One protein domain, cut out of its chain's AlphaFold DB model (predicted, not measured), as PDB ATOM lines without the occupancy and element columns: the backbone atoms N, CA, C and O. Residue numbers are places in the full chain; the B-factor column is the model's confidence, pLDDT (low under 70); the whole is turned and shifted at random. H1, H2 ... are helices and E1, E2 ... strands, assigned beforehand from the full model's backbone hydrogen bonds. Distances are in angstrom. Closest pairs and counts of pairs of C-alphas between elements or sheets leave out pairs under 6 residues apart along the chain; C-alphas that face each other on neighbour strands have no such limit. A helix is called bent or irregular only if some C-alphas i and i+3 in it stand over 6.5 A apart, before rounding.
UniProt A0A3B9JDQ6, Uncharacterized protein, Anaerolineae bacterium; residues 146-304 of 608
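What this domain is: This is residues 146 to 304 of the 608 residues of an uncharacterized protein of Anaerolineae bacterium (UniProt A0A3B9JDQ6). Two twisted sheets of four strands, E1 to E4 and E5 to E8, lie partly face to face as a sandwich, and the helices H1 to H4 gather at one end of it, with H4 packed along the strand E8. The sheets come nearest each other where E5 passes E1, E2 and E3. The printed part has 159 residues, with eight named strands followed by four named helices; both sheets run in chain order and are antiparallel, and the class is mixed, helices and strands. It is compact, with a radius of gyration of the C-alphas of 17.4 A, yet elongated, spanning 59 by 33 by 27 A.

Where its parts are: E1 is residues 148 to 154, beginning at C-alpha 148 (51.836, 12.102, 14.282). E2, residues 163 to 172, is 28.1 A long, and E3, residues 176 to 185, is 30.1 A. E4 is residues 192 to 194. E5 is residues 209 to 214 and E6 residues 222 to 228. E7, residues 235 to 243, is 26.6 A long; E8, residues 248 to 257, is 25.7 A and bends by 58 degrees at residue 251. H1 is residues 259 to 267, H2 269 to 273 and H3 275 to 278. H4, residues 282 to 295, is 20.3 A long and ends at C-alpha 295 (38.327, 35.036, -4.024). H1 and H4 are irregular: C-alphas 260 and 263 are 8.4 A apart, and C-alphas 291 and 294 are 7.1 A apart.

How they stand to each other: Each sheet is a meander, each strand the antiparallel neighbour of the one before. Within hydrogen-bond range are N 163 and O 154 of E1 and E2, 2.8 A; N 166 and O 182 of E2 and E3, 2.8 A; and N 194 and O 183 of E3 and E4, 2.8 A. In the other sheet, within hydrogen-bond range are N 212 and O 224 of E5 and E6, 3.2 A; N 225 and O 239 of E6 and E7, 2.8 A; and N 238 and O 254 of E7 and E8, 2.8 A. In the sandwich, two sheets face to face, the closest C-alphas of E3 and E5 are those of Ser 179 and Trp 209, 7.3 A apart. H4 is on the sheet E5 to E8, making two layers, a helix on one face of a sheet; it lies over E8 at a height over the sheet of 7.1 A, and the closest C-alphas, of His 254 and Glu 284, are 5.8 A apart. H1 only grazes that sheet. H1 and H4 are close but not clearly touching, about perpendicular at 79 degrees, with the C-alphas of Ala 262 and Tyr 295 closest at 6.4 A. H2 and H3 touch only at the corner, and only just, with 3 pairs of C-alphas within 8 A, the closest those of Leu 271 and Tyr 277, 6.7 A. Of the O i to N i+4 pairs, H1 has 0 of 5 within hydrogen-bond range, H2 0 of 1 and H4 6 of 10, and H3 is too short for one; of the O i to N i+3 pairs, H1 has 4 of 6 and H2 2 of 2.

The domain as a whole: The C-alphas farthest apart are those of Val 189 and Val 304, 59.1 A. The printed part has no cut, and its one long link, E4 to E5, has 14 residues, residues 195 to 208, at which the chain changes from the one sheet of the sandwich to the other. The mean pLDDT of the printed part is 74.2; 55 residues are under 70, among them residues 197 to 220.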
ATOM      1  N   TYR A 146      47.566   7.581  17.868       56.50
ATOM      2  CA  TYR A 146      48.015   8.762  17.127       56.50
ATOM      3  C   TYR A 146      49.220   8.453  16.232       56.50
ATOM      4  O   TYR A 146      50.183   7.837  16.690       56.50
ATOM      5  N   PHE A 147      49.175   8.913  14.979       59.47
ATOM      6  CA  PHE A 147      50.187   8.646  13.945       59.47
ATOM      7  C   PHE A 147      51.238   9.756  13.829       59.47
ATOM      8  O   PHE A 147      52.343   9.512  13.349       59.47
ATOM      9  N   PHE A 148      50.913  10.971  14.277       57.91
ATOM     10  CA  PHE A 148      51.836  12.102  14.282       57.91
ATOM     11  C   PHE A 148      52.024  12.615  15.701       57.91
ATOM     12  O   PHE A 148      51.041  12.869  16.406       57.91
ATOM     13  N   ARG A 149      53.289  12.781  16.104       67.31
ATOM     14  CA  ARG A 149      53.643  13.389  17.385       67.31
ATOM     15  C   ARG A 149      54.753  14.400  17.230       67.31
ATOM     16  O   ARG A 149      55.786  14.118  16.625       67.31
ATOM     17  N   LYS A 150      54.546  15.555  17.849       76.94
ATOM     18  CA  LYS A 150      55.579  16.562  18.044       76.94
ATOM     19  C   LYS A 150      55.760  16.736  19.544       76.94
ATOM     20  O   LYS A 150      54.801  17.066  20.240       76.94
ATOM     21  N   ILE A 151      56.971  16.464  20.022       84.12
ATOM     22  CA  ILE A 151      57.359  16.742  21.403       84.12
ATOM     23  C   ILE A 151      58.126  18.047  21.409       84.12
ATOM     24  O   ILE A 151      59.054  18.255  20.625       84.12
ATOM     25  N   GLU A 152      57.721  18.920  22.307       85.50
ATOM     26  CA  GLU A 152      58.256  20.253  22.439       85.50
ATOM     27  C   GLU A 152      58.502  20.547  23.923       85.50
ATOM     28  O   GLU A 152      57.755  20.088  24.785       85.50
ATOM     29  N   THR A 153      59.602  21.238  24.236       87.00
ATOM     30  CA  THR A 153      60.019  21.499  25.623       87.00
ATOM     31  C   THR A 153      60.203  22.991  25.841       87.00
ATOM     32  O   THR A 153      60.915  23.660  25.080       87.00
ATOM     33  N   LYS A 154      59.527  23.536  26.854       87.12
ATOM     34  CA  LYS A 154      59.576  24.965  27.157       87.12
ATOM     35  C   LYS A 154      59.086  25.263  28.563       87.12
ATOM     36  O   LYS A 154      58.155  24.624  29.016       87.12
ATOM     37  N   ASP A 155      59.694  26.253  29.209       87.06
ATOM     38  CA  ASP A 155      59.200  26.810  30.473       87.06
ATOM     39  C   ASP A 155      57.940  27.649  30.199       87.06
ATOM     40  O   ASP A 155      58.009  28.784  29.716       87.06
ATOM     41  N   MET A 156      56.794  27.014  30.410       85.00
ATOM     42  CA  MET A 156      55.442  27.538  30.266       85.00
ATOM     43  C   MET A 156      54.912  28.096  31.585       85.00
ATOM     44  O   MET A 156      54.072  28.997  31.564       85.00
ATOM     45  N   THR A 157      55.369  27.570  32.725       85.62
ATOM     46  CA  THR A 157      54.887  27.984  34.051       85.62
ATOM     47  C   THR A 157      55.695  29.129  34.664       85.62
ATOM     48  O   THR A 157      55.219  29.782  35.599       85.62
ATOM     49  N   GLY A 158      56.866  29.436  34.104       84.31
ATOM     50  CA  GLY A 158      57.768  30.495  34.549       84.31
ATOM     51  C   GLY A 158      58.567  30.128  35.801       84.31
ATOM     52  O   GLY A 158      59.061  31.024  36.492       84.31
ATOM     53  N   ASP A 159      58.663  28.839  36.135       85.06
ATOM     54  CA  ASP A 159      59.378  28.348  37.317       85.06
ATOM     55  C   ASP A 159      60.859  28.016  37.036       85.06
ATOM     56  O   ASP A 159      61.620  27.696  37.958       85.06
ATOM     57  N   GLY A 160      61.296  28.168  35.780       83.69
ATOM     58  CA  GLY A 160      62.645  27.865  35.313       83.69
ATOM     59  C   GLY A 160      62.868  26.397  34.938       83.69
ATOM     60  O   GLY A 160      63.990  26.052  34.559       83.69
ATOM     61  N   ILE A 161      61.849  25.539  35.036       85.81
ATOM     62  CA  ILE A 161      61.882  24.130  34.648       85.81
ATOM     63  C   ILE A 161      61.013  23.962  33.395       85.81
ATOM     64  O   ILE A 161      59.822  24.238  33.426       85.81
ATOM     65  N   PRO A 162      61.570  23.495  32.264       87.81
ATOM     66  CA  PRO A 162      60.767  23.285  31.068       87.81
ATOM     67  C   PRO A 162      59.675  22.225  31.260       87.81
ATOM     68  O   PRO A 162      59.968  21.080  31.613       87.81
ATOM     69  N   GLU A 163      58.436  22.575  30.925       90.25
ATOM     70  CA  GLU A 163      57.361  21.625  30.669       90.25
ATOM     71  C   GLU A 163      57.608  20.844  29.375       90.25
ATOM     72  O   GLU A 163      58.264  21.306  28.433       90.25
ATOM     73  N   VAL A 164      57.012  19.655  29.309       90.50
ATOM     74  CA  VAL A 164      56.933  18.844  28.093       90.50
ATOM     75  C   VAL A 164      55.534  18.963  27.518       90.50
ATOM     76  O   VAL A 164      54.556  18.608  28.176       90.50
ATOM     77  N   LEU A 165      55.443  19.408  26.271       85.94
ATOM     78  CA  LEU A 165      54.214  19.391  25.497       85.94
ATOM     79  C   LEU A 165      54.266  18.258  24.483       85.94
ATOM     80  O   LEU A 165      55.236  18.097  23.739       85.94
ATOM     81  N   ILE A 166      53.195  17.479  24.462       82.88
ATOM     82  CA  ILE A 166      52.995  16.367  23.550       82.88
ATOM     83  C   ILE A 166      51.780  16.706  22.705       82.88
ATOM     84  O   ILE A 166      50.651  16.759  23.194       82.88
ATOM     85  N   LEU A 167      52.044  16.955  21.429       76.81
ATOM     86  CA  LEU A 167      51.031  17.210  20.422       76.81
ATOM     87  C   LEU A 167      50.778  15.913  19.678       76.81
ATOM     88  O   LEU A 167      51.712  15.327  19.129       76.81
ATOM     89  N   LEU A 168      49.531  15.472  19.672       71.75
ATOM     90  CA  LEU A 168      49.101  14.231  19.059       71.75
ATOM     91  C   LEU A 168      48.116  14.519  17.938       71.75
ATOM     92  O   LEU A 168      47.194  15.295  18.154       71.75
ATOM     93  N   ALA A 169      48.245  13.850  16.793       65.31
ATOM     94  CA  ALA A 169      47.211  13.856  15.756       65.31
ATOM     95  C   ALA A 169      46.852  12.431  15.315       65.31
ATOM     96  O   ALA A 169      47.722  11.585  15.069       65.31
ATOM     97  N   ARG A 170      45.547  12.143  15.313       64.12
ATOM     98  CA  ARG A 170      44.957  10.856  14.936       64.12
ATOM     99  C   ARG A 170      44.263  11.054  13.609       64.12
ATOM    100  O   ARG A 170      43.477  11.984  13.481       64.12
ATOM    101  N   ASP A 171      44.508  10.156  12.665       55.62
ATOM    102  CA  ASP A 171      43.734  10.092  11.431       55.62
ATOM    103  C   ASP A 171      42.336   9.552  11.780       55.62
ATOM    104  O   ASP A 171      42.179   8.398  12.192       55.62
ATOM    105  N   ALA A 172      41.322  10.412  11.738       49.59
ATOM    106  CA  ALA A 172      39.933  10.014  11.902       49.59
ATOM    107  C   ALA A 172      39.390   9.694  10.506       49.59
ATOM    108  O   ALA A 172      38.823  10.552   9.834       49.59
ATOM    109  N   ASN A 173      39.632   8.451  10.072       49.09
ATOM    110  CA  ASN A 173      39.087   7.792   8.878       49.09
ATOM    111  C   ASN A 173      38.292   8.715   7.932       49.09
ATOM    112  O   ASN A 173      37.120   8.991   8.173       49.09
ATOM    113  N   PHE A 174      38.915   9.132   6.826       39.44
ATOM    114  CA  PHE A 174      38.308   9.825   5.674       39.44
ATOM    115  C   PHE A 174      37.635  11.194   5.940       39.44
ATOM    116  O   PHE A 174      37.306  11.872   4.970       39.44
ATOM    117  N   ILE A 175      37.432  11.630   7.195       44.31
ATOM    118  CA  ILE A 175      36.632  12.831   7.530       44.31
ATOM    119  C   ILE A 175      37.441  13.900   8.302       44.31
ATOM    120  O   ILE A 175      37.015  15.048   8.388       44.31
ATOM    121  N   GLY A 176      38.647  13.596   8.791       51.00
ATOM    122  CA  GLY A 176      39.566  14.598   9.347       51.00
ATOM    123  C   GLY A 176      40.602  13.980  10.278       51.00
ATOM    124  O   GLY A 176      40.631  12.770  10.444       51.00
ATOM    125  N   SER A 177      41.443  14.792  10.919       55.75
ATOM    126  CA  SER A 177      42.242  14.348  12.066       55.75
ATOM    127  C   SER A 177      41.692  14.931  13.364       55.75
ATOM    128  O   SER A 177      41.281  16.089  13.386       55.75
ATOM    129  N   VAL A 178      41.672  14.138  14.440       57.62
ATOM    130  CA  VAL A 178      41.445  14.646  15.805       57.62
ATOM    131  C   VAL A 178      42.806  14.783  16.454       57.62
ATOM    132  O   VAL A 178      43.570  13.814  16.496       57.62
ATOM    133  N   SER A 179      43.113  15.978  16.949       64.25
ATOM    134  CA  SER A 179      44.385  16.233  17.613       64.25
ATOM    135  C   SER A 179      44.166  16.506  19.091       64.25
ATOM    136  O   SER A 179      43.139  17.049  19.483       64.25
ATOM    137  N   THR A 180      45.108  16.109  19.934       70.62
ATOM    138  CA  THR A 180      45.088  16.447  21.357       70.62
ATOM    139  C   THR A 180      46.423  17.037  21.762       70.62
ATOM    140  O   THR A 180      47.473  16.704  21.209       70.62
ATOM    141  N   ILE A 181      46.376  17.948  22.725       77.44
ATOM    142  CA  ILE A 181      47.565  18.502  23.357       77.44
ATOM    143  C   ILE A 181      47.588  18.076  24.817       77.44
ATOM    144  O   ILE A 181      46.595  18.180  25.533       77.44
ATOM    145  N   SER A 182      48.731  17.565  25.256       82.44
ATOM    146  CA  SER A 182      48.991  17.263  26.661       82.44
ATOM    147  C   SER A 182      50.240  18.004  27.102       82.44
ATOM    148  O   SER A 182      51.256  17.968  26.413       82.44
ATOM    149  N   ALA A 183      50.164  18.680  28.242       86.62
ATOM    150  CA  ALA A 183      51.284  19.395  28.835       86.62
ATOM    151  C   ALA A 183      51.620  18.777  30.195       86.62
ATOM    152  O   ALA A 183      50.722  18.445  30.971       86.62
ATOM    153  N   PHE A 184      52.908  18.614  30.477       90.25
ATOM    154  CA  PHE A 184      53.406  17.952  31.677       90.25
ATOM    155  C   PHE A 184      54.454  18.819  32.365       90.25
ATOM    156  O   PHE A 184      55.478  19.162  31.777       90.25
ATOM    157  N   ASP A 185      54.190  19.119  33.628       91.19
ATOM    158  CA  ASP A 185      55.095  19.775  34.561       91.19
ATOM    159  C   ASP A 185      55.991  18.720  35.218       91.19
ATOM    160  O   ASP A 185      55.524  17.798  35.899       91.19
ATOM    161  N   LEU A 186      57.292  18.866  34.966       92.50
ATOM    162  CA  LEU A 186      58.345  17.955  35.404       92.50
ATOM    163  C   LEU A 186      59.066  18.432  36.675       92.50
ATOM    164  O   LEU A 186      60.063  17.830  37.070       92.50
ATOM    165  N   SER A 187      58.589  19.491  37.338       89.44
ATOM    166  CA  SER A 187      59.209  20.056  38.548       89.44
ATOM    167  C   SER A 187      59.172  19.121  39.766       89.44
ATOM    168  O   SER A 187      59.923  19.303  40.731       89.44
ATOM    169  N   GLN A 188      58.320  18.095  39.728       89.88
ATOM    170  CA  GLN A 188      58.116  17.121  40.798       89.88
ATOM    171  C   GLN A 188      57.984  15.692  40.266       89.88
ATOM    172  O   GLN A 188      57.718  15.468  39.089       89.88
ATOM    173  N   VAL A 189      58.160  14.718  41.163       91.00
ATOM    174  CA  VAL A 189      58.062  13.283  40.862       91.00
ATOM    175  C   VAL A 189      56.937  12.651  41.703       91.00
ATOM    176  O   VAL A 189      57.005  12.755  42.933       91.00
ATOM    177  N   PRO A 190      55.938  11.976  41.093       88.69
ATOM    178  CA  PRO A 190      55.712  11.874  39.645       88.69
ATOM    179  C   PRO A 190      55.351  13.237  39.033       88.69
ATOM    180  O   PRO A 190      54.958  14.152  39.758       88.69
ATOM    181  N   PHE A 191      55.494  13.361  37.710       91.31
ATOM    182  CA  PHE A 191      55.138  14.582  36.983       91.31
ATOM    183  C   PHE A 191      53.664  14.950  37.208       91.31
ATOM    184  O   PHE A 191      52.829  14.103  37.546       91.31
ATOM    185  N   ARG A 192      53.320  16.215  36.963       88.44
ATOM    186  CA  ARG A 192      51.935  16.699  36.999       88.44
ATOM    187  C   ARG A 192      51.452  17.006  35.589       88.44
ATOM    188  O   ARG A 192      52.050  17.820  34.898       88.44
ATOM    189  N   GLN A 193      50.347  16.396  35.171       86.62
ATOM    190  CA  GLN A 193      49.674  16.809  33.942       86.62
ATOM    191  C   GLN A 193      49.005  18.172  34.164       86.62
ATOM    192  O   GLN A 193      48.261  18.359  35.129       86.62
ATOM    193  N   LEU A 194      49.298  19.124  33.284       85.50
ATOM    194  CA  LEU A 194      48.690  20.446  33.257       85.50
ATOM    195  C   LEU A 194      47.415  20.401  32.412       85.50
ATOM    196  O   LEU A 194      47.363  19.735  31.377       85.50
ATOM    197  N   THR A 195      46.381  21.108  32.858       81.94
ATOM    198  CA  THR A 195      45.056  21.096  32.230       81.94
ATOM    199  C   THR A 195      44.813  22.350  31.397       81.94
ATOM    200  O   THR A 195      45.398  23.401  31.657       81.94
ATOM    201  N   PHE A 196      43.905  22.247  30.430       78.38
ATOM    202  CA  PHE A 196      43.272  23.381  29.755       78.38
ATOM    203  C   PHE A 196      41.926  23.671  30.448       78.38
ATOM    204  O   PHE A 196      41.376  22.786  31.108       78.38
ATOM    205  N   GLY A 197      41.431  24.913  30.400       65.69
ATOM    206  CA  GLY A 197      40.190  25.307  31.094       65.69
ATOM    207  C   GLY A 197      38.961  24.468  30.692       65.69
ATOM    208  O   GLY A 197      38.891  23.962  29.582       65.69
ATOM    209  N   SER A 198      37.958  24.340  31.567       48.84
ATOM    210  CA  SER A 198      36.832  23.381  31.454       48.84
ATOM    211  C   SER A 198      35.915  23.515  30.225       48.84
ATOM    212  O   SER A 198      35.208  22.563  29.901       48.84
ATOM    213  N   ASN A 199      35.938  24.647  29.515       47.66
ATOM    214  CA  ASN A 199      35.221  24.827  28.239       47.66
ATOM    215  C   ASN A 199      36.097  24.527  27.007       47.66
ATOM    216  O   ASN A 199      35.615  24.515  25.876       47.66
ATOM    217  N   GLN A 200      37.388  24.286  27.219       51.72
ATOM    218  CA  GLN A 200      38.383  23.979  26.204       51.72
ATOM    219  C   GLN A 200      38.600  22.469  26.276       51.72
ATOM    220  O   GLN A 200      39.275  21.964  27.172       51.72
ATOM    221  N   ARG A 201      37.976  21.702  25.376       47.66
ATOM    222  CA  ARG A 201      38.327  20.282  25.283       47.66
ATOM    223  C   ARG A 201      39.824  20.202  24.970       47.66
ATOM    224  O   ARG A 201      40.286  20.875  24.058       47.66
ATOM    225  N   ASN A 202      40.555  19.314  25.651       48.00
ATOM    226  CA  ASN A 202      41.907  18.914  25.225       48.00
ATOM    227  C   ASN A 202      41.898  18.292  23.806       48.00
ATOM    228  O   ASN A 202      42.955  18.055  23.226       48.00
ATOM    229  N   GLU A 203      40.703  18.003  23.273       50.00
ATOM    230  CA  GLU A 203      40.414  17.671  21.881       50.00
ATOM    231  C   GLU A 203      40.395  18.941  21.023       50.00
ATOM    232  O   GLU A 203      39.424  19.703  20.999       50.00
ATOM    233  N   LEU A 204      41.468  19.125  20.263       51.84
ATOM    234  CA  LEU A 204      41.511  20.057  19.150       51.84
ATOM    235  C   LEU A 204      40.592  19.493  18.057       51.84
ATOM    236  O   LEU A 204      40.723  18.338  17.634       51.84
ATOM    237  N   ARG A 205      39.589  20.292  17.679       54.34
ATOM    238  CA  ARG A 205      38.474  19.875  16.818       54.34
ATOM    239  C   ARG A 205      38.942  19.474  15.410       54.34
ATOM    240  O   ARG A 205      40.042  19.799  14.981       54.34
ATOM    241  N   TRP A 206      38.052  18.756  14.727       47.34
ATOM    242  CA  TRP A 206      38.161  18.167  13.389       47.34
ATOM    243  C   TRP A 206      38.978  18.975  12.366       47.34
ATOM    244  O   TRP A 206      38.613  20.102  12.051       47.34
ATOM    245  N   GLY A 207      40.013  18.343  11.793       50.53
ATOM    246  CA  GLY A 207      40.698  18.767  10.563       50.53
ATOM    247  C   GLY A 207      42.232  18.682  10.633       50.53
ATOM    248  O   GLY A 207      42.791  18.228  11.630       50.53
ATOM    249  N   GLY A 208      42.918  19.016   9.530       50.66
ATOM    250  CA  GLY A 208      44.381  18.919   9.398       50.66
ATOM    251  C   GLY A 208      45.110  19.952  10.261       50.66
ATOM    252  O   GLY A 208      44.798  21.139  10.229       50.66
ATOM    253  N   TRP A 209      46.091  19.518  11.046       57.94
ATOM    254  CA  TRP A 209      46.704  20.361  12.071       57.94
ATOM    255  C   TRP A 209      48.204  20.568  11.854       57.94
ATOM    256  O   TRP A 209      48.927  19.668  11.425       57.94
ATOM    257  N   SER A 210      48.678  21.754  12.240       54.53
ATOM    258  CA  SER A 210      50.075  21.984  12.604       54.53
ATOM    259  C   SER A 210      50.110  22.904  13.817       54.53
ATOM    260  O   SER A 210      49.332  23.841  13.915       54.53
ATOM    261  N   GLY A 211      50.995  22.661  14.769       52.44
ATOM    262  CA  GLY A 211      51.163  23.572  15.894       52.44
ATOM    263  C   GLY A 211      52.618  23.724  16.253       52.44
ATOM    264  O   GLY A 211      53.489  22.915  15.894       52.44
ATOM    265  N   SER A 212      52.885  24.842  16.903       54.53
ATOM    266  CA  SER A 212      54.228  25.308  17.184       54.53
ATOM    267  C   SER A 212      54.216  26.147  18.440       54.53
ATOM    268  O   SER A 212      53.414  27.068  18.565       54.53
ATOM    269  N   MET A 213      55.163  25.908  19.335       58.47
ATOM    270  CA  MET A 213      55.475  26.882  20.366       58.47
ATOM    271  C   MET A 213      56.009  28.167  19.745       58.47
ATOM    272  O   MET A 213      56.935  28.156  18.928       58.47
ATOM    273  N   VAL A 214      55.471  29.289  20.207       56.91
ATOM    274  CA  VAL A 214      56.006  30.613  19.911       56.91
ATOM    275  C   VAL A 214      56.298  31.304  21.235       56.91
ATOM    276  O   VAL A 214      55.527  31.213  22.184       56.91
ATOM    277  N   GLN A 215      57.441  31.983  21.326       53.16
ATOM    278  CA  GLN A 215      57.695  32.935  22.408       53.16
ATOM    279  C   GLN A 215      57.318  34.340  21.935       53.16
ATOM    280  O   GLN A 215      58.100  34.957  21.205       53.16
ATOM    281  N   PRO A 216      56.150  34.873  22.317       47.84
ATOM    282  CA  PRO A 216      55.839  36.273  22.110       47.84
ATOM    283  C   PRO A 216      56.598  37.111  23.146       47.84
ATOM    284  O   PRO A 216      56.131  37.350  24.253       47.84
ATOM    285  N   GLY A 217      57.788  37.584  22.779       47.97
ATOM    286  CA  GLY A 217      58.533  38.550  23.590       47.97
ATOM    287  C   GLY A 217      58.993  38.042  24.966       47.97
ATOM    288  O   GLY A 217      59.004  36.851  25.262       47.97
ATOM    289  N   ASP A 218      59.454  38.984  25.789       44.06
ATOM    290  CA  ASP A 218      60.505  38.751  26.787       44.06
ATOM    291  C   ASP A 218      60.103  38.101  28.127       44.06
ATOM    292  O   ASP A 218      60.970  38.083  28.989       44.06
ATOM    293  N   ASN A 219      58.897  37.553  28.379       52.34
ATOM    294  CA  ASN A 219      58.650  36.950  29.717       52.34
ATOM    295  C   ASN A 219      57.671  35.765  29.859       52.34
ATOM    296  O   ASN A 219      57.677  35.174  30.932       52.34
ATOM    297  N   HIS A 220      56.832  35.397  28.884       60.69
ATOM    298  CA  HIS A 220      55.893  34.269  29.053       60.69
ATOM    299  C   HIS A 220      55.803  33.458  27.752       60.69
ATOM    300  O   HIS A 220      55.611  34.027  26.677       60.69
ATOM    301  N   ALA A 221      55.991  32.138  27.826       72.88
ATOM    302  CA  ALA A 221      55.784  31.263  26.677       72.88
ATOM    303  C   ALA A 221      54.282  31.036  26.456       72.88
ATOM    304  O   ALA A 221      53.531  30.875  27.418       72.88
ATOM    305  N   VAL A 222      53.852  31.011  25.193       81.75
ATOM    306  CA  VAL A 222      52.468  30.686  24.825       81.75
ATOM    307  C   VAL A 222      52.453  29.474  23.910       81.75
ATOM    308  O   VAL A 222      53.382  29.229  23.132       81.75
ATOM    309  N   ILE A 223      51.374  28.711  23.994       80.94
ATOM    310  CA  ILE A 223      51.119  27.620  23.063       80.94
ATOM    311  C   ILE A 223      50.375  28.223  21.881       80.94
ATOM    312  O   ILE A 223      49.256  28.695  22.065       80.94
ATOM    313  N   GLN A 224      50.967  28.202  20.684       80.56
ATOM    314  CA  GLN A 224      50.259  28.592  19.470       80.56
ATOM    315  C   GLN A 224      49.800  27.350  18.702       80.56
ATOM    316  O   GLN A 224      50.590  26.480  18.322       80.56
ATOM    317  N   ILE A 225      48.499  27.277  18.460       77.12
ATOM    318  CA  ILE A 225      47.848  26.163  17.783       77.12
ATOM    319  C   ILE A 225      47.246  26.684  16.479       77.12
ATOM    320  O   ILE A 225      46.522  27.677  16.489       77.12
ATOM    321  N   GLN A 226      47.554  26.026  15.357       78.75
ATOM    322  CA  GLN A 226      46.919  26.280  14.066       78.75
ATOM    323  C   GLN A 226      46.027  25.088  13.694       78.75
ATOM    324  O   GLN A 226      46.501  24.011  13.328       78.75
ATOM    325  N   ASN A 227      44.717  25.303  13.758       74.50
ATOM    326  CA  ASN A 227      43.698  24.312  13.431       74.50
ATOM    327  C   ASN A 227      43.146  24.579  12.024       74.50
ATOM    328  O   ASN A 227      42.676  25.685  11.757       74.50
ATOM    329  N   SER A 228      43.165  23.593  11.126       72.56
ATOM    330  CA  SER A 228      42.290  23.605   9.943       72.56
ATOM    331  C   SER A 228      40.987  22.901  10.296       72.56
ATOM    332  O   SER A 228      41.026  21.883  10.977       72.56
ATOM    333  N   TYR A 229      39.851  23.415   9.826       65.81
ATOM    334  CA  TYR A 229      38.536  22.799  10.058       65.81
ATOM    335  C   TYR A 229      38.192  21.719   9.032       65.81
ATOM    336  O   TYR A 229      37.397  20.822   9.303       65.81
ATOM    337  N   LEU A 230      38.747  21.824   7.822       69.69
ATOM    338  CA  LEU A 230      38.394  20.977   6.689       69.69
ATOM    339  C   LEU A 230      39.643  20.712   5.857       69.69
ATOM    340  O   LEU A 230      40.384  21.630   5.508       69.69
ATOM    341  N   VAL A 231      39.874  19.443   5.523       70.56
ATOM    342  CA  VAL A 231      41.006  19.046   4.680       70.56
ATOM    343  C   VAL A 231      40.885  19.739   3.320       70.56
ATOM    344  O   VAL A 231      39.868  19.607   2.647       70.56
ATOM    345  N   GLY A 232      41.926  20.475   2.922       76.12
ATOM    346  CA  GLY A 232      41.957  21.233   1.665       76.12
ATOM    347  C   GLY A 232      41.341  22.635   1.733       76.12
ATOM    348  O   GLY A 232      41.441  23.371   0.759       76.12
ATOM    349  N   CYS A 233      40.747  23.034   2.863       81.25
ATOM    350  CA  CYS A 233      40.271  24.399   3.061       81.25
ATOM    351  C   CYS A 233      41.426  25.305   3.549       81.25
ATOM    352  O   CYS A 233      41.987  25.042   4.619       81.25
ATOM    353  N   PRO A 234      41.763  26.402   2.837       86.88
ATOM    354  CA  PRO A 234      42.883  27.298   3.154       86.88
ATOM    355  C   PRO A 234      42.569  28.272   4.304       86.88
ATOM    356  O   PRO A 234      43.093  29.385   4.355       86.88
ATOM    357  N   ILE A 235      41.670  27.893   5.212       83.94
ATOM    358  CA  ILE A 235      41.266  28.695   6.366       83.94
ATOM    359  C   ILE A 235      41.709  27.970   7.627       83.94
ATOM    360  O   ILE A 235      41.377  26.805   7.857       83.94
ATOM    361  N   TYR A 236      42.429  28.702   8.466       82.38
ATOM    362  CA  TYR A 236      42.992  28.198   9.702       82.38
ATOM    363  C   TYR A 236      42.534  29.057  10.873       82.38
ATOM    364  O   TYR A 236      42.489  30.281  10.761       82.38
ATOM    365  N   ARG A 237      42.246  28.440  12.018       81.50
ATOM    366  CA  ARG A 237      42.126  29.157  13.288       81.50
ATOM    367  C   ARG A 237      43.439  29.087  14.038       81.50
ATOM    368  O   ARG A 237      44.005  28.016  14.228       81.50
ATOM    369  N   MET A 238      43.891  30.256  14.447       83.75
ATOM    370  CA  MET A 238      45.083  30.480  15.238       83.75
ATOM    371  C   MET A 238      44.650  30.746  16.676       83.75
ATOM    372  O   MET A 238      43.975  31.744  16.939       83.75
ATOM    373  N   GLU A 239      45.045  29.874  17.592       82.06
ATOM    374  CA  GLU A 239      44.746  29.971  19.021       82.06
ATOM    375  C   GLU A 239      46.049  30.117  19.809       82.06
ATOM    376  O   GLU A 239      47.033  29.436  19.523       82.06
ATOM    377  N   GLU A 240      46.069  31.018  20.786       84.25
ATOM    378  CA  GLU A 240      47.202  31.254  21.678       84.25
ATOM    379  C   GLU A 240      46.757  30.989  23.116       84.25
ATOM    380  O   GLU A 240      45.834  31.638  23.611       84.25
ATOM    381  N   TYR A 241      47.407  30.032  23.780       83.69
ATOM    382  CA  TYR A 241      47.108  29.657  25.158       83.69
ATOM    383  C   TYR A 241      48.227  30.086  26.098       83.69
ATOM    384  O   TYR A 241      49.407  29.836  25.828       83.69
ATOM    385  N   PHE A 242      47.847  30.660  27.235       85.19
ATOM    386  CA  PHE A 242      48.764  31.110  28.276       85.19
ATOM    387  C   PHE A 242      48.499  30.382  29.591       85.19
ATOM    388  O   PHE A 242      47.360  30.056  29.930       85.19
ATOM    389  N   TRP A 243      49.556  30.136  30.359       85.50
ATOM    390  CA  TRP A 243      49.422  29.586  31.701       85.50
ATOM    391  C   TRP A 243      48.979  30.677  32.681       85.50
ATOM    392  O   TRP A 243      49.694  31.658  32.898       85.50
ATOM    393  N   ASN A 244      47.814  30.505  33.311       81.69
ATOM    394  CA  ASN A 244      47.275  31.482  34.264       81.69
ATOM    395  C   ASN A 244      47.635  31.189  35.738       81.69
ATOM    396  O   ASN A 244      47.164  31.887  36.638       81.69
ATOM    397  N   GLY A 245      48.447  30.157  35.994       82.38
ATOM    398  CA  GLY A 245      48.773  29.661  37.338       82.38
ATOM    399  C   GLY A 245      48.025  28.387  37.741       82.38
ATOM    400  O   GLY A 245      48.484  27.678  38.637       82.38
ATOM    401  N   TYR A 246      46.913  28.075  37.071       80.19
ATOM    402  CA  TYR A 246      46.056  26.927  37.376       80.19
ATOM    403  C   TYR A 246      45.814  26.027  36.159       80.19
ATOM    404  O   TYR A 246      45.853  24.806  36.296       80.19
ATOM    405  N   TRP A 247      45.580  26.618  34.985       83.94
ATOM    406  CA  TRP A 247      45.389  25.929  33.706       83.94
ATOM    407  C   TRP A 247      45.874  26.801  32.538       83.94
ATOM    408  O   TRP A 247      46.147  27.996  32.700       83.94
ATOM    409  N   PHE A 248      45.971  26.201  31.353       82.25
ATOM    410  CA  PHE A 248      46.125  26.932  30.101       82.25
ATOM    411  C   PHE A 248      44.789  27.553  29.689       82.25
ATOM    412  O   PHE A 248      43.791  26.852  29.511       82.25
ATOM    413  N   ASP A 249      44.781  28.874  29.569       80.94
ATOM    414  CA  ASP A 249      43.623  29.679  29.203       80.94
ATOM    415  C   ASP A 249      43.829  30.278  27.806       80.94
ATOM    416  O   ASP A 249      44.963  30.552  27.409       80.94
ATOM    417  N   LEU A 250      42.753  30.437  27.038       79.69
ATOM    418  CA  LEU A 250      42.828  30.966  25.674       79.69
ATOM    419  C   LEU A 250      42.971  32.491  25.742       79.69
ATOM    420  O   LEU A 250      42.033  33.193  26.112       79.69
ATOM    421  N   GLU A 251      44.141  33.010  25.371       81.56
ATOM    422  CA  GLU A 251      44.404  34.453  25.340       81.56
ATOM    423  C   GLU A 251      43.833  35.095  24.080       81.56
ATOM    424  O   GLU A 251      43.232  36.171  24.118       81.56
ATOM    425  N   LYS A 252      44.048  34.434  22.940       82.75
ATOM    426  CA  LYS A 252      43.742  34.984  21.624       82.75
ATOM    427  C   LYS A 252      43.302  33.890  20.666       82.75
ATOM    428  O   LYS A 252      43.926  32.841  20.576       82.75
ATOM    429  N   SER A 253      42.257  34.184  19.901       83.06
ATOM    430  CA  SER A 253      41.748  33.361  18.805       83.06
ATOM    431  C   SER A 253      41.487  34.268  17.605       83.06
ATOM    432  O   SER A 253      40.964  35.372  17.757       83.06
ATOM    433  N   HIS A 254      41.916  33.850  16.417       85.38
ATOM    434  CA  HIS A 254      41.572  34.521  15.163       85.38
ATOM    435  C   HIS A 254      41.660  33.556  13.986       85.38
ATOM    436  O   HIS A 254      42.336  32.532  14.056       85.38
ATOM    437  N   PHE A 255      41.007  33.905  12.884       86.19
ATOM    438  CA  PHE A 255      41.132  33.171  11.634       86.19
ATOM    439  C   PHE A 255      42.222  33.773  10.750       86.19
ATOM    440  O   PHE A 255      42.465  34.980  10.770       86.19
ATOM    441  N   LYS A 256      42.867  32.912   9.969       87.31
ATOM    442  CA  LYS A 256      43.844  33.250   8.943       87.31
ATOM    443  C   LYS A 256      43.451  32.540   7.653       87.31
ATOM    444  O   LYS A 256      43.254  31.325   7.662       87.31
ATOM    445  N   PHE A 257      43.383  33.283   6.558       88.69
ATOM    446  CA  PHE A 257      43.208  32.737   5.219       88.69
ATOM    447  C   PHE A 257      44.553  32.686   4.484       88.69
ATOM    448  O   PHE A 257      45.358  33.615   4.564       88.69
ATOM    449  N   ASP A 258      44.821  31.585   3.788       89.00
ATOM    450  CA  ASP A 258      45.969  31.456   2.896       89.00
ATOM    451  C   ASP A 258      45.557  31.729   1.446       89.00
ATOM    452  O   ASP A 258      45.086  30.853   0.720       89.00
ATOM    453  N   SER A 259      45.743  32.979   1.023       88.69
ATOM    454  CA  SER A 259      45.381  33.421  -0.326       88.69
ATOM    455  C   SER A 259      46.169  32.740  -1.454       88.69
ATOM    456  O   SER A 259      45.729  32.801  -2.604       88.69
ATOM    457  N   GLU A 260      47.313  32.101  -1.163       88.50
ATOM    458  CA  GLU A 260      48.080  31.365  -2.179       88.50
ATOM    459  C   GLU A 260      47.357  30.084  -2.624       88.50
ATOM    460  O   GLU A 260      47.533  29.656  -3.766       88.50
ATOM    461  N   ASP A 261      46.487  29.530  -1.773       85.06
ATOM    462  CA  ASP A 261      45.671  28.339  -2.039       85.06
ATOM    463  C   ASP A 261      44.167  28.668  -2.094       85.06
ATOM    464  O   ASP A 261      43.303  27.896  -1.683       85.06
ATOM    465  N   ALA A 262      43.819  29.848  -2.619       87.62
ATOM    466  CA  ALA A 262      42.433  30.317  -2.696       87.62
ATOM    467  C   ALA A 262      41.484  29.357  -3.445       87.62
ATOM    468  O   ALA A 262      40.282  29.349  -3.181       87.62
ATOM    469  N   THR A 263      42.001  28.520  -4.353       85.44
ATOM    470  CA  THR A 263      41.222  27.467  -5.025       85.44
ATOM    471  C   THR A 263      40.653  26.442  -4.049       85.44
ATOM    472  O   THR A 263      39.586  25.893  -4.308       85.44
ATOM    473  N   GLY A 264      41.312  26.221  -2.907       84.38
ATOM    474  CA  GLY A 264      40.836  25.327  -1.858       84.38
ATOM    475  C   GLY A 264      39.575  25.819  -1.136       84.38
ATOM    476  O   GLY A 264      38.959  25.055  -0.397       84.38
ATOM    477  N   LEU A 265      39.122  27.063  -1.370       85.94
ATOM    478  CA  LEU A 265      37.852  27.556  -0.816       85.94
ATOM    479  C   LEU A 265      36.638  26.717  -1.255       85.94
ATOM    480  O   LEU A 265      35.613  26.737  -0.576       85.94
ATOM    481  N   THR A 266      36.742  25.933  -2.335       81.44
ATOM    482  CA  THR A 266      35.695  24.976  -2.736       81.44
ATOM    483  C   THR A 266      35.480  23.850  -1.721       81.44
ATOM    484  O   THR A 266      34.378  23.313  -1.646       81.44
ATOM    485  N   TYR A 267      36.485  23.541  -0.894       77.94
ATOM    486  CA  TYR A 267      36.398  22.579   0.212       77.94
ATOM    487  C   TYR A 267      35.937  23.217   1.527       77.94
ATOM    488  O   TYR A 267      35.826  22.527   2.536       77.94
ATOM    489  N   CYS A 268      35.676  24.526   1.544       77.50
ATOM    490  CA  CYS A 268      35.238  25.246   2.735       77.50
ATOM    491  C   CYS A 268      33.704  25.276   2.888       77.50
ATOM    492  O   CYS A 268      33.194  26.088   3.655       77.50
ATOM    493  N   ASP A 269      32.958  24.423   2.177       66.62
ATOM    494  CA  ASP A 269      31.486  24.433   2.108       66.62
ATOM    495  C   ASP A 269      30.802  24.493   3.494       66.62
ATOM    496  O   ASP A 269      29.844  25.248   3.681       66.62
ATOM    497  N   GLN A 270      31.347  23.803   4.504       61.38
ATOM    498  CA  GLN A 270      30.807  23.822   5.869       61.38
ATOM    499  C   GLN A 270      31.077  25.119   6.648       61.38
ATOM    500  O   GLN A 270      30.275  25.459   7.517       61.38
ATOM    501  N   LEU A 271      32.123  25.897   6.323       63.22
ATOM    502  CA  LEU A 271      32.305  27.245   6.897       63.22
ATOM    503  C   LEU A 271      31.136  28.161   6.518       63.22
ATOM    504  O   LEU A 271      30.745  29.043   7.286       63.22
ATOM    505  N   TYR A 272      30.525  27.916   5.359       57.38
ATOM    506  CA  TYR A 272      29.355  28.653   4.903       57.38
ATOM    507  C   TYR A 272      28.055  28.103   5.501       57.38
ATOM    508  O   TYR A 272      27.042  28.785   5.452       57.38
ATOM    509  N   LEU A 273      28.018  26.945   6.161       50.12
ATOM    510  CA  LEU A 273      26.783  26.462   6.802       50.12
ATOM    511  C   LEU A 273      26.476  27.141   8.153       50.12
ATOM    512  O   LEU A 273      25.367  26.982   8.663       50.12
ATOM    513  N   GLY A 274      27.370  27.991   8.677       51.59
ATOM    514  CA  GLY A 274      27.068  28.932   9.767       51.59
ATOM    515  C   GLY A 274      28.196  29.109  10.788       51.59
ATOM    516  O   GLY A 274      29.047  28.240  10.951       51.59
ATOM    517  N   SER A 275      28.163  30.219  11.537       49.62
ATOM    518  CA  SER A 275      29.080  30.491  12.659       49.62
ATOM    519  C   SER A 275      29.030  29.423  13.759       49.62
ATOM    520  O   SER A 275      30.007  29.234  14.478       49.62
ATOM    521  N   SER A 276      27.925  28.678  13.851       49.53
ATOM    522  CA  SER A 276      27.752  27.552  14.771       49.53
ATOM    523  C   SER A 276      28.705  26.384  14.494       49.53
ATOM    524  O   SER A 276      29.061  25.677  15.429       49.53
ATOM    525  N   TYR A 277      29.146  26.184  13.244       56.09
ATOM    526  CA  TYR A 277      30.159  25.168  12.923       56.09
ATOM    527  C   TYR A 277      31.562  25.582  13.378       56.09
ATOM    528  O   TYR A 277      32.369  24.733  13.750       56.09
ATOM    529  N   LEU A 278      31.845  26.886  13.368       61.53
ATOM    530  CA  LEU A 278      33.158  27.427  13.718       61.53
ATOM    531  C   LEU A 278      33.327  27.695  15.206       61.53
ATOM    532  O   LEU A 278      34.467  27.809  15.653       61.53
ATOM    533  N   ASP A 279      32.221  27.772  15.955       65.75
ATOM    534  CA  ASP A 279      32.219  28.156  17.370       65.75
ATOM    535  C   ASP A 279      33.005  29.459  17.591       65.75
ATOM    536  O   ASP A 279      33.921  29.563  18.411       65.75
ATOM    537  N   ALA A 280      32.697  30.433  16.732       74.56
ATOM    538  CA  ALA A 280      33.387  31.708  16.640       74.56
ATOM    539  C   ALA A 280      32.401  32.867  16.754       74.56
ATOM    540  O   ALA A 280      31.283  32.831  16.223       74.56
ATOM    541  N   LYS A 281      32.842  33.929  17.431       79.19
ATOM    542  CA  LYS A 281      32.053  35.152  17.579       79.19
ATOM    543  C   LYS A 281      32.023  35.904  16.243       79.19
ATOM    544  O   LYS A 281      33.013  35.889  15.510       79.19
ATOM    545  N   PRO A 282      30.949  36.646  15.922       84.94
ATOM    546  CA  PRO A 282      30.871  37.429  14.689       84.94
ATOM    547  C   PRO A 282      32.072  38.354  14.440       84.94
ATOM    548  O   PRO A 282      32.555  38.424  13.314       84.94
ATOM    549  N   ASN A 283      32.622  38.986  15.485       86.19
ATOM    550  CA  ASN A 283      33.820  39.832  15.380       86.19
ATOM    551  C   ASN A 283      35.094  39.074  14.954       86.19
ATOM    552  O   ASN A 283      36.008  39.696  14.422       86.19
ATOM    553  N   GLU A 284      35.168  37.757  15.163       83.56
ATOM    554  CA  GLU A 284      36.279  36.921  14.687       83.56
ATOM    555  C   GLU A 284      36.085  36.498  13.221       83.56
ATOM    556  O   GLU A 284      37.061  36.300  12.501       83.56
ATOM    557  N   ILE A 285      34.830  36.377  12.770       85.69
ATOM    558  CA  ILE A 285      34.469  35.884  11.431       85.69
ATOM    559  C   ILE A 285      34.456  37.007  10.389       85.69
ATOM    560  O   ILE A 285      34.841  36.776   9.246       85.69
ATOM    561  N   ILE A 286      34.025  38.220  10.755       90.62
ATOM    562  CA  ILE A 286      33.939  39.353   9.817       90.62
ATOM    563  C   ILE A 286      35.263  39.583   9.069       90.62
ATOM    564  O   ILE A 286      35.215  39.589   7.840       90.62
ATOM    565  N   PRO A 287      36.435  39.696   9.734       91.62
ATOM    566  CA  PRO A 287      37.697  39.936   9.031       91.62
ATOM    567  C   PRO A 287      38.034  38.833   8.025       91.62
ATOM    568  O   PRO A 287      38.482  39.127   6.921       91.62
ATOM    569  N   LEU A 288      37.756  37.572   8.375       89.25
ATOM    570  CA  LEU A 288      37.929  36.436   7.470       89.25
ATOM    571  C   LEU A 288      37.017  36.569   6.247       89.25
ATOM    572  O   LEU A 288      37.466  36.389   5.120       89.25
ATOM    573  N   PHE A 289      35.736  36.883   6.452       90.31
ATOM    574  CA  PHE A 289      34.768  36.994   5.361       90.31
ATOM    575  C   PHE A 289      35.088  38.166   4.427       90.31
ATOM    576  O   PHE A 289      34.897  38.051   3.218       90.31
ATOM    577  N   GLU A 290      35.607  39.268   4.966       92.31
ATOM    578  CA  GLU A 290      36.127  40.382   4.173       92.31
ATOM    579  C   GLU A 290      37.373  39.985   3.370       92.31
ATOM    580  O   GLU A 290      37.495  40.358   2.203       92.31
ATOM    581  N   GLU A 291      38.278  39.201   3.961       91.81
ATOM    582  CA  GLU A 291      39.512  38.745   3.313       91.81
ATOM    583  C   GLU A 291      39.246  37.758   2.164       91.81
ATOM    584  O   GLU A 291      39.859  37.872   1.102       91.81
ATOM    585  N   ILE A 292      38.299  36.825   2.330       90.31
ATOM    586  CA  ILE A 292      37.952  35.834   1.294       90.31
ATOM    587  C   ILE A 292      37.064  36.406   0.184       90.31
ATOM    588  O   ILE A 292      36.989  35.823  -0.896       90.31
ATOM    589  N   GLN A 293      36.382  37.535   0.417       89.75
ATOM    590  CA  GLN A 293      35.396  38.098  -0.511       89.75
ATOM    591  C   GLN A 293      35.897  38.277  -1.961       89.75
ATOM    592  O   GLN A 293      35.112  38.021  -2.877       89.75
ATOM    593  N   PRO A 294      37.152  38.693  -2.230       91.31
ATOM    594  CA  PRO A 294      37.673  38.813  -3.594       91.31
ATOM    595  C   PRO A 294      37.911  37.473  -4.304       91.31
ATOM    596  O   PRO A 294      38.036  37.453  -5.526       91.31
ATOM    597  N   TYR A 295      38.008  36.383  -3.545       90.12
ATOM    598  CA  TYR A 295      38.327  35.036  -4.024       90.12
ATOM    599  C   TYR A 295      37.089  34.135  -4.112       90.12
ATOM    600  O   TYR A 295      37.190  32.991  -4.550       90.12
ATOM    601  N   TRP A 296      35.931  34.638  -3.678       87.00
ATOM    602  CA  TRP A 296      34.688  33.886  -3.608       87.00
ATOM    603  C   TRP A 296      33.754  34.172  -4.803       87.00
ATOM    604  O   TRP A 296      33.660  35.319  -5.249       87.00
ATOM    605  N   PRO A 297      33.017  33.158  -5.296       86.81
ATOM    606  CA  PRO A 297      33.248  31.734  -5.056       86.81
ATOM    607  C   PRO A 297      34.526  31.253  -5.752       86.81
ATOM    608  O   PRO A 297      34.854  31.722  -6.841       86.81
ATOM    609  N   ALA A 298      35.232  30.297  -5.148       83.06
ATOM    610  CA  ALA A 298      36.342  29.657  -5.842       83.06
ATOM    611  C   ALA A 298      35.814  28.764  -6.972       83.06
ATOM    612  O   ALA A 298      34.830  28.038  -6.809       83.06
ATOM    613  N   GLU A 299      36.471  28.828  -8.127       76.75
ATOM    614  CA  GLU A 299      36.200  27.931  -9.246       76.75
ATOM    615  C   GLU A 299      37.048  26.661  -9.098       76.75
ATOM    616  O   GLU A 299      38.273  26.734  -8.997       76.75
ATOM    617  N   ASP A 300      36.404  25.494  -9.136       71.75
ATOM    618  CA  ASP A 300      37.075  24.201  -9.299       71.75
ATOM    619  C   ASP A 300      36.329  23.347 -10.338       71.75
ATOM    620  O   ASP A 300      35.154  23.551 -10.640       71.75
ATOM    621  N   ASN A 301      37.014  22.355 -10.899       64.38
ATOM    622  CA  ASN A 301      36.493  21.432 -11.901       64.38
ATOM    623  C   ASN A 301      35.385  20.507 -11.365       64.38
ATOM    624  O   ASN A 301      34.669  19.900 -12.164       64.38
ATOM    625  N   TYR A 302      35.258  20.363 -10.042       67.06
ATOM    626  CA  TYR A 302      34.325  19.433  -9.396       67.06
ATOM    627  C   TYR A 302      33.079  20.103  -8.812       67.06
ATOM    628  O   TYR A 302      32.056  19.435  -8.653       67.06
ATOM    629  N   PHE A 303      33.140  21.405  -8.533       69.56
ATOM    630  CA  PHE A 303      32.052  22.161  -7.923       69.56
ATOM    631  C   PHE A 303      31.786  23.430  -8.731       69.56
ATOM    632  O   PHE A 303      32.647  24.298  -8.844       69.56
ATOM    633  N   VAL A 304      30.583  23.531  -9.302       75.44
ATOM    634  CA  VAL A 304      30.128  24.752  -9.971       75.44
ATOM    635  C   VAL A 304      29.361  25.568  -8.934       75.44
ATOM    636  O   VAL A 304      28.271  25.138  -8.547       75.44
TER     637      VAL A 304